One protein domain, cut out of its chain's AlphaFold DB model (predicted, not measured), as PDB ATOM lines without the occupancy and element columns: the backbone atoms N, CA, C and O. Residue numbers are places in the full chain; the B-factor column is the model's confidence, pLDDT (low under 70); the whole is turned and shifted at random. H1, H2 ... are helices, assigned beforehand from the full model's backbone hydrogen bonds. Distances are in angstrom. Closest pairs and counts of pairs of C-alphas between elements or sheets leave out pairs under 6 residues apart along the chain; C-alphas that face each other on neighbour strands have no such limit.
ATOM      1  N   VAL A 359     -29.411   7.985  10.756       91.62
ATOM      2  CA  VAL A 359     -29.601   8.021  12.210       91.62
ATOM      3  C   VAL A 359     -30.819   8.881  12.504       91.62
ATOM      4  O   VAL A 359     -30.826  10.080  12.212       91.62
ATOM      5  N   TYR A 360     -31.858   8.271  13.067       90.06
ATOM      6  CA  TYR A 360     -33.118   8.962  13.322       90.06
ATOM      7  C   TYR A 360     -32.922  10.112  14.315       90.06
ATOM      8  O   TYR A 360     -32.167  10.008  15.285       90.06
ATOM      9  N   GLY A 361     -33.568  11.239  14.037       89.44
ATOM     10  CA  GLY A 361     -33.436  12.484  14.786       89.44
ATOM     11  C   GLY A 361     -32.120  13.237  14.561       89.44
ATOM     12  O   GLY A 361     -31.946  14.305  15.143       89.44
ATOM     13  N   GLN A 362     -31.191  12.719  13.744       90.69
ATOM     14  CA  GLN A 362     -29.883  13.350  13.504       90.69
ATOM     15  C   GLN A 362     -29.577  13.565  12.021       90.69
ATOM     16  O   GLN A 362     -29.057  14.619  11.649       90.69
ATOM     17  N   THR A 363     -29.866  12.590  11.159       89.56
ATOM     18  CA  THR A 363     -29.582  12.709   9.726       89.56
ATOM     19  C   THR A 363     -30.523  13.728   9.100       89.56
ATOM     20  O   THR A 363     -31.735  13.544   9.101       89.56
ATOM     21  N   MET A 364     -29.965  14.799   8.541       87.94
ATOM     22  CA  MET A 364     -30.741  15.835   7.861       87.94
ATOM     23  C   MET A 364     -31.396  15.286   6.592       87.94
ATOM     24  O   MET A 364     -30.736  14.626   5.785       87.94
ATOM     25  N   ILE A 365     -32.672  15.604   6.390       85.31
ATOM     26  CA  ILE A 365     -33.427  15.244   5.187       85.31
ATOM     27  C   ILE A 365     -33.917  16.496   4.468       85.31
ATOM     28  O   ILE A 365     -34.278  17.506   5.072       85.31
ATOM     29  N   THR A 366     -33.959  16.422   3.144       80.56
ATOM     30  CA  THR A 366     -34.481  17.499   2.306       80.56
ATOM     31  C   THR A 366     -35.911  17.197   1.859       80.56
ATOM     32  O   THR A 366     -36.165  16.094   1.360       80.56
ATOM     33  N   PRO A 367     -36.847  18.162   1.987       81.75
ATOM     34  CA  PRO A 367     -38.196  18.055   1.446       81.75
ATOM     35  C   PRO A 367     -38.198  17.629  -0.016       81.75
ATOM     36  O   PRO A 367     -37.340  18.052  -0.796       81.75
ATOM     37  N   LEU A 368     -39.212  16.856  -0.408       79.38
ATOM     38  CA  LEU A 368     -39.360  16.407  -1.791       79.38
ATOM     39  C   LEU A 368     -39.423  17.586  -2.776       79.38
ATOM     40  O   LEU A 368     -38.808  17.504  -3.830       79.38
ATOM     41  N   SER A 369     -40.085  18.691  -2.419       82.88
ATOM     42  CA  SER A 369     -40.135  19.909  -3.244       82.88
ATOM     43  C   SER A 369     -38.739  20.442  -3.583       82.88
ATOM     44  O   SER A 369     -38.443  20.678  -4.746       82.88
ATOM     45  N   ILE A 370     -37.851  20.524  -2.589       81.94
ATOM     46  CA  ILE A 370     -36.467  20.980  -2.771       81.94
ATOM     47  C   ILE A 370     -35.658  19.945  -3.566       81.94
ATOM     48  O   ILE A 370     -34.887  20.297  -4.452       81.94
ATOM     49  N   ARG A 371     -35.852  18.646  -3.308       76.00
ATOM     50  CA  ARG A 371     -35.178  17.578  -4.071       76.00
ATOM     51  C   ARG A 371     -35.561  17.566  -5.554       76.00
ATOM     52  O   ARG A 371     -34.762  17.125  -6.368       76.00
ATOM     53  N   LEU A 372     -36.769  18.011  -5.898       80.25
ATOM     54  CA  LEU A 372     -37.220  18.122  -7.287       80.25
ATOM     55  C   LEU A 372     -36.636  19.355  -7.994       80.25
ATOM     56  O   LEU A 372     -36.456  19.321  -9.208       80.25
ATOM     57  N   GLU A 373     -36.311  20.416  -7.252       82.62
ATOM     58  CA  GLU A 373     -35.658  21.622  -7.784       82.62
ATOM     59  C   GLU A 373     -34.156  21.413  -8.036       82.62
ATOM     60  O   GLU A 373     -33.606  21.932  -9.009       82.62
ATOM     61  N   TYR A 374     -33.492  20.620  -7.190       76.69
ATOM     62  CA  TYR A 374     -32.057  20.349  -7.271       76.69
ATOM     63  C   TYR A 374     -31.788  18.912  -7.731       76.69
ATOM     64  O   TYR A 374     -31.822  17.970  -6.942       76.69
ATOM     65  N   THR A 375     -31.458  18.742  -9.014       58.31
ATOM     66  CA  THR A 375     -31.272  17.425  -9.655       58.31
ATOM     67  C   THR A 375     -29.967  16.706  -9.303       58.31
ATOM     68  O   THR A 375     -29.870  15.500  -9.519       58.31
ATOM     69  N   THR A 376     -28.957  17.406  -8.776       63.41
ATOM     70  CA  THR A 376     -27.631  16.830  -8.470       63.41
ATOM     71  C   THR A 376     -27.246  16.937  -7.000       63.41
ATOM     72  O   THR A 376     -26.817  15.947  -6.415       63.41
ATOM     73  N   MET A 377     -27.387  18.113  -6.381       70.62
ATOM     74  CA  MET A 377     -27.089  18.307  -4.961       70.62
ATOM     75  C   MET A 377     -27.848  19.511  -4.406       70.62
ATOM     76  O   MET A 377     -27.876  20.566  -5.039       70.62
ATOM     77  N   VAL A 378     -28.422  19.369  -3.209       77.88
ATOM     78  CA  VAL A 378     -29.018  20.501  -2.488       77.88
ATOM     79  C   VAL A 378     -27.903  21.275  -1.773       77.88
ATOM     80  O   VAL A 378     -27.142  20.656  -1.021       77.88
ATOM     81  N   PRO A 379     -27.781  22.599  -1.980       84.44
ATOM     82  CA  PRO A 379     -26.845  23.442  -1.240       84.44
ATOM     83  C   PRO A 379     -26.980  23.289   0.283       84.44
ATOM     84  O   PRO A 379     -28.081  23.159   0.821       84.44
ATOM     85  N   TYR A 380     -25.847  23.282   0.987       81.12
ATOM     86  CA  TYR A 380     -25.797  22.987   2.423       81.12
ATOM     87  C   TYR A 380     -26.537  24.025   3.280       81.12
ATOM     88  O   TYR A 380     -27.180  23.674   4.266       81.12
ATOM     89  N   ASP A 381     -26.491  25.293   2.886       86.69
ATOM     90  CA  ASP A 381     -27.243  26.392   3.493       86.69
ATOM     91  C   ASP A 381     -28.761  26.177   3.390       86.69
ATOM     92  O   ASP A 381     -29.482  26.362   4.373       86.69
ATOM     93  N   ILE A 382     -29.238  25.693   2.241       82.62
ATOM     94  CA  ILE A 382     -30.646  25.338   2.036       82.62
ATOM     95  C   ILE A 382     -31.014  24.127   2.891       82.62
ATOM     96  O   ILE A 382     -32.027  24.167   3.589       82.62
ATOM     97  N   LEU A 383     -30.180  23.082   2.912       80.62
ATOM     98  CA  LEU A 383     -30.398  21.902   3.755       80.62
ATOM     99  C   LEU A 383     -30.474  22.276   5.246       80.62
ATOM    100  O   LEU A 383     -31.366  21.815   5.948       80.62
ATOM    101  N   LEU A 384     -29.587  23.149   5.732       81.81
ATOM    102  CA  LEU A 384     -29.615  23.633   7.117       81.81
ATOM    103  C   LEU A 384     -30.849  24.482   7.433       81.81
ATOM    104  O   LEU A 384     -31.333  24.458   8.566       81.81
ATOM    105  N   SER A 385     -31.358  25.236   6.455       84.12
ATOM    106  CA  SER A 385     -32.518  26.110   6.651       84.12
ATOM    107  C   SER A 385     -33.807  25.338   6.944       84.12
ATOM    108  O   SER A 385     -34.655  25.840   7.681       84.12
ATOM    109  N   THR A 386     -33.941  24.107   6.434       81.81
ATOM    110  CA  THR A 386     -35.139  23.284   6.664       81.81
ATOM    111  C   THR A 386     -35.198  22.750   8.091       81.81
ATOM    112  O   THR A 386     -36.293  22.563   8.615       81.81
ATOM    113  N   ARG A 387     -34.035  22.505   8.718       80.50
ATOM    114  CA  ARG A 387     -33.896  21.843  10.034       80.50
ATOM    115  C   ARG A 387     -34.645  20.510  10.138       80.50
ATOM    116  O   ARG A 387     -34.968  20.072  11.238       80.50
ATOM    117  N   LEU A 388     -34.938  19.882   9.003       85.69
ATOM    118  CA  LEU A 388     -35.633  18.606   8.967       85.69
ATOM    119  C   LEU A 388     -34.626  17.480   9.132       85.69
ATOM    120  O   LEU A 388     -33.615  17.426   8.432       85.69
ATOM    121  N   VAL A 389     -34.942  16.569  10.039       87.19
ATOM    122  CA  VAL A 389     -34.174  15.354  10.302       87.19
ATOM    123  C   VAL A 389     -35.029  14.135   9.983       87.19
ATOM    124  O   VAL A 389     -36.250  14.231   9.900       87.19
ATOM    125  N   SER A 390     -34.385  12.999   9.736       86.12
ATOM    126  CA  SER A 390     -35.068  11.735   9.501       86.12
ATOM    127  C   SER A 390     -35.827  11.304  10.748       86.12
ATOM    128  O   SER A 390     -35.262  11.229  11.838       86.12
ATOM    129  N   ASP A 391     -37.094  10.958  10.575       82.38
ATOM    130  CA  ASP A 391     -37.883  10.338  11.629       82.38
ATOM    131  C   ASP A 391     -37.771   8.816  11.551       82.38
ATOM    132  O   ASP A 391     -37.497   8.249  10.488       82.38
ATOM    133  N   MET A 392     -37.985   8.151  12.686       80.88
ATOM    134  CA  MET A 392     -38.123   6.699  12.708       80.88
ATOM    135  C   MET A 392     -39.422   6.331  11.971       80.88
ATOM    136  O   MET A 392     -40.490   6.821  12.353       80.88
ATOM    137  N   PRO A 393     -39.360   5.533  10.891       75.12
ATOM    138  CA  PRO A 393     -40.550   5.167  10.141       75.12
ATOM    139  C   PRO A 393     -41.473   4.305  11.004       75.12
ATOM    140  O   PRO A 393     -41.013   3.448  11.754       75.12
ATOM    141  N   ILE A 394     -42.787   4.489  10.862       71.94
ATOM    142  CA  ILE A 394     -43.768   3.572  11.448       71.94
ATOM    143  C   ILE A 394     -43.647   2.251  10.682       71.94
ATOM    144  O   ILE A 394     -44.140   2.137   9.561       71.94
ATOM    145  N   ILE A 395     -42.934   1.283  11.254       66.69
ATOM    146  CA  ILE A 395     -42.758  -0.042  10.659       66.69
ATOM    147  C   ILE A 395     -43.742  -1.000  11.328       66.69
ATOM    148  O   ILE A 395     -43.689  -1.212  12.539       66.69
ATOM    149  N   GLU A 396     -44.622  -1.604  10.532       60.53
ATOM    150  CA  GLU A 396     -45.366  -2.794  10.943       60.53
ATOM    151  C   GLU A 396     -44.397  -3.988  10.922       60.53
ATOM    152  O   GLU A 396     -44.060  -4.513   9.864       60.53
ATOM    153  N   GLY A 397     -43.873  -4.380  12.085       64.75
ATOM    154  CA  GLY A 397     -42.934  -5.498  12.199       64.75
ATOM    155  C   GLY A 397     -42.542  -5.804  13.643       64.75
ATOM    156  O   GLY A 397     -42.854  -5.040  14.556       64.75
ATOM    157  N   ASN A 398     -41.875  -6.941  13.864       68.00
ATOM    158  CA  ASN A 398     -41.388  -7.306  15.195       68.00
ATOM    159  C   ASN A 398     -40.230  -6.358  15.594       68.00
ATOM    160  O   ASN A 398     -39.228  -6.301  14.872       68.00
ATOM    161  N   PRO A 399     -40.338  -5.625  16.723       68.62
ATOM    162  CA  PRO A 399     -39.319  -4.676  17.174       68.62
ATOM    163  C   PRO A 399     -37.944  -5.305  17.444       68.62
ATOM    164  O   PRO A 399     -36.958  -4.576  17.489       68.62
ATOM    165  N   GLU A 400     -37.845  -6.627  17.596       73.38
ATOM    166  CA  GLU A 400     -36.564  -7.330  17.764       73.38
ATOM    167  C   GLU A 400     -35.670  -7.279  16.518       73.38
ATOM    168  O   GLU A 400     -34.452  -7.323  16.647       73.38
ATOM    169  N   PHE A 401     -36.252  -7.142  15.321       70.50
ATOM    170  CA  PHE A 401     -35.509  -7.126  14.051       70.50
ATOM    171  C   PHE A 401     -35.380  -5.725  13.445       70.50
ATOM    172  O   PHE A 401     -34.936  -5.565  12.308       70.50
ATOM    173  N   ILE A 402     -35.814  -4.696  14.177       77.19
ATOM    174  CA  ILE A 402     -35.891  -3.326  13.681       77.19
ATOM    175  C   ILE A 402     -35.160  -2.409  14.653       77.19
ATOM    176  O   ILE A 402     -35.577  -2.195  15.789       77.19
ATOM    177  N   SER A 403     -34.084  -1.785  14.177       83.31
ATOM    178  CA  SER A 403     -33.409  -0.743  14.945       83.31
ATOM    179  C   SER A 403     -34.281   0.510  15.030       83.31
ATOM    180  O   SER A 403     -34.645   1.112  14.021       83.31
ATOM    181  N   SER A 404     -34.558   0.959  16.254       84.50
ATOM    182  CA  SER A 404     -35.230   2.235  16.537       84.50
ATOM    183  C   SER A 404     -34.290   3.444  16.475       84.50
ATOM    184  O   SER A 404     -34.710   4.570  16.740       84.50
ATOM    185  N   LYS A 405     -33.007   3.229  16.150       87.50
ATOM    186  CA  LYS A 405     -31.957   4.260  16.194       87.50
ATOM    187  C   LYS A 405     -31.428   4.634  14.818       87.50
ATOM    188  O   LYS A 405     -31.140   5.805  14.574       87.50
ATOM    189  N   PHE A 406     -31.245   3.650  13.946       88.56
ATOM    190  CA  PHE A 406     -30.607   3.854  12.653       88.56
ATOM    191  C   PHE A 406     -31.027   2.797  11.633       88.56
ATOM    192  O   PHE A 406     -31.474   1.715  12.000       88.56
ATOM    193  N   GLN A 407     -30.822   3.099  10.356       88.12
ATOM    194  CA  GLN A 407     -31.069   2.198   9.235       88.12
ATOM    195  C   GLN A 407     -29.941   2.323   8.206       88.12
ATOM    196  O   GLN A 407     -29.500   3.430   7.884       88.12
ATOM    197  N   TRP A 408     -29.494   1.190   7.657       89.81
ATOM    198  CA  TRP A 408     -28.596   1.202   6.502       89.81
ATOM    199  C   TRP A 408     -29.307   1.797   5.289       89.81
ATOM    200  O   TRP A 408     -30.422   1.399   4.948       89.81
TER     201      TRP A 408
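Overview. This is residues 359 to 408 of the 547 residues of an uncharacterized protein of Batrachochytrium dendrobatidis (strain JEL423) (UniProt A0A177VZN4). Little regular structure is here: a long, loose loop of chain, with two short helices, H1 and H2, at one end and the bend of residues 396 to 402 sticking out at the other. Both ends of the printed part, Val 359 and Trp 408, lie between. The 50 printed residues include 13 in named helices, H1 then H2, with no named strand; the class is all helix. The whole is loose, with a radius of gyration of the C-alphas of 13.5 A, and spans 38 by 18 by 15 A.

Arrangement. Look first at H1, residues 368 to 373, then at H2, residues 380 to 386: they are apart, joined by a short link of 6 residues. In both helices every O i to N i+4 pair is within hydrogen-bond range.

Along the chain. Find C-alpha 368 at (-39.360, 16.407, -1.791); from there H1 runs 8.8 A to C-alpha 373. H2 runs 10.3 A from C-alpha 380 to C-alpha 386 at (-35.139, 23.284, 6.664).

Size, cuts and confidence. The farthest C-alphas, of Glu 373 and Glu 400, are 38.6 A apart. Residues 371 to 377, of which 371 to 373 belong to H1, and residues 396 to 402 stand free. Residues 387 to 408 hold no named element. The printed part has no cut; pLDDT is under 70 at residues 375 to 376 and 395 to 399.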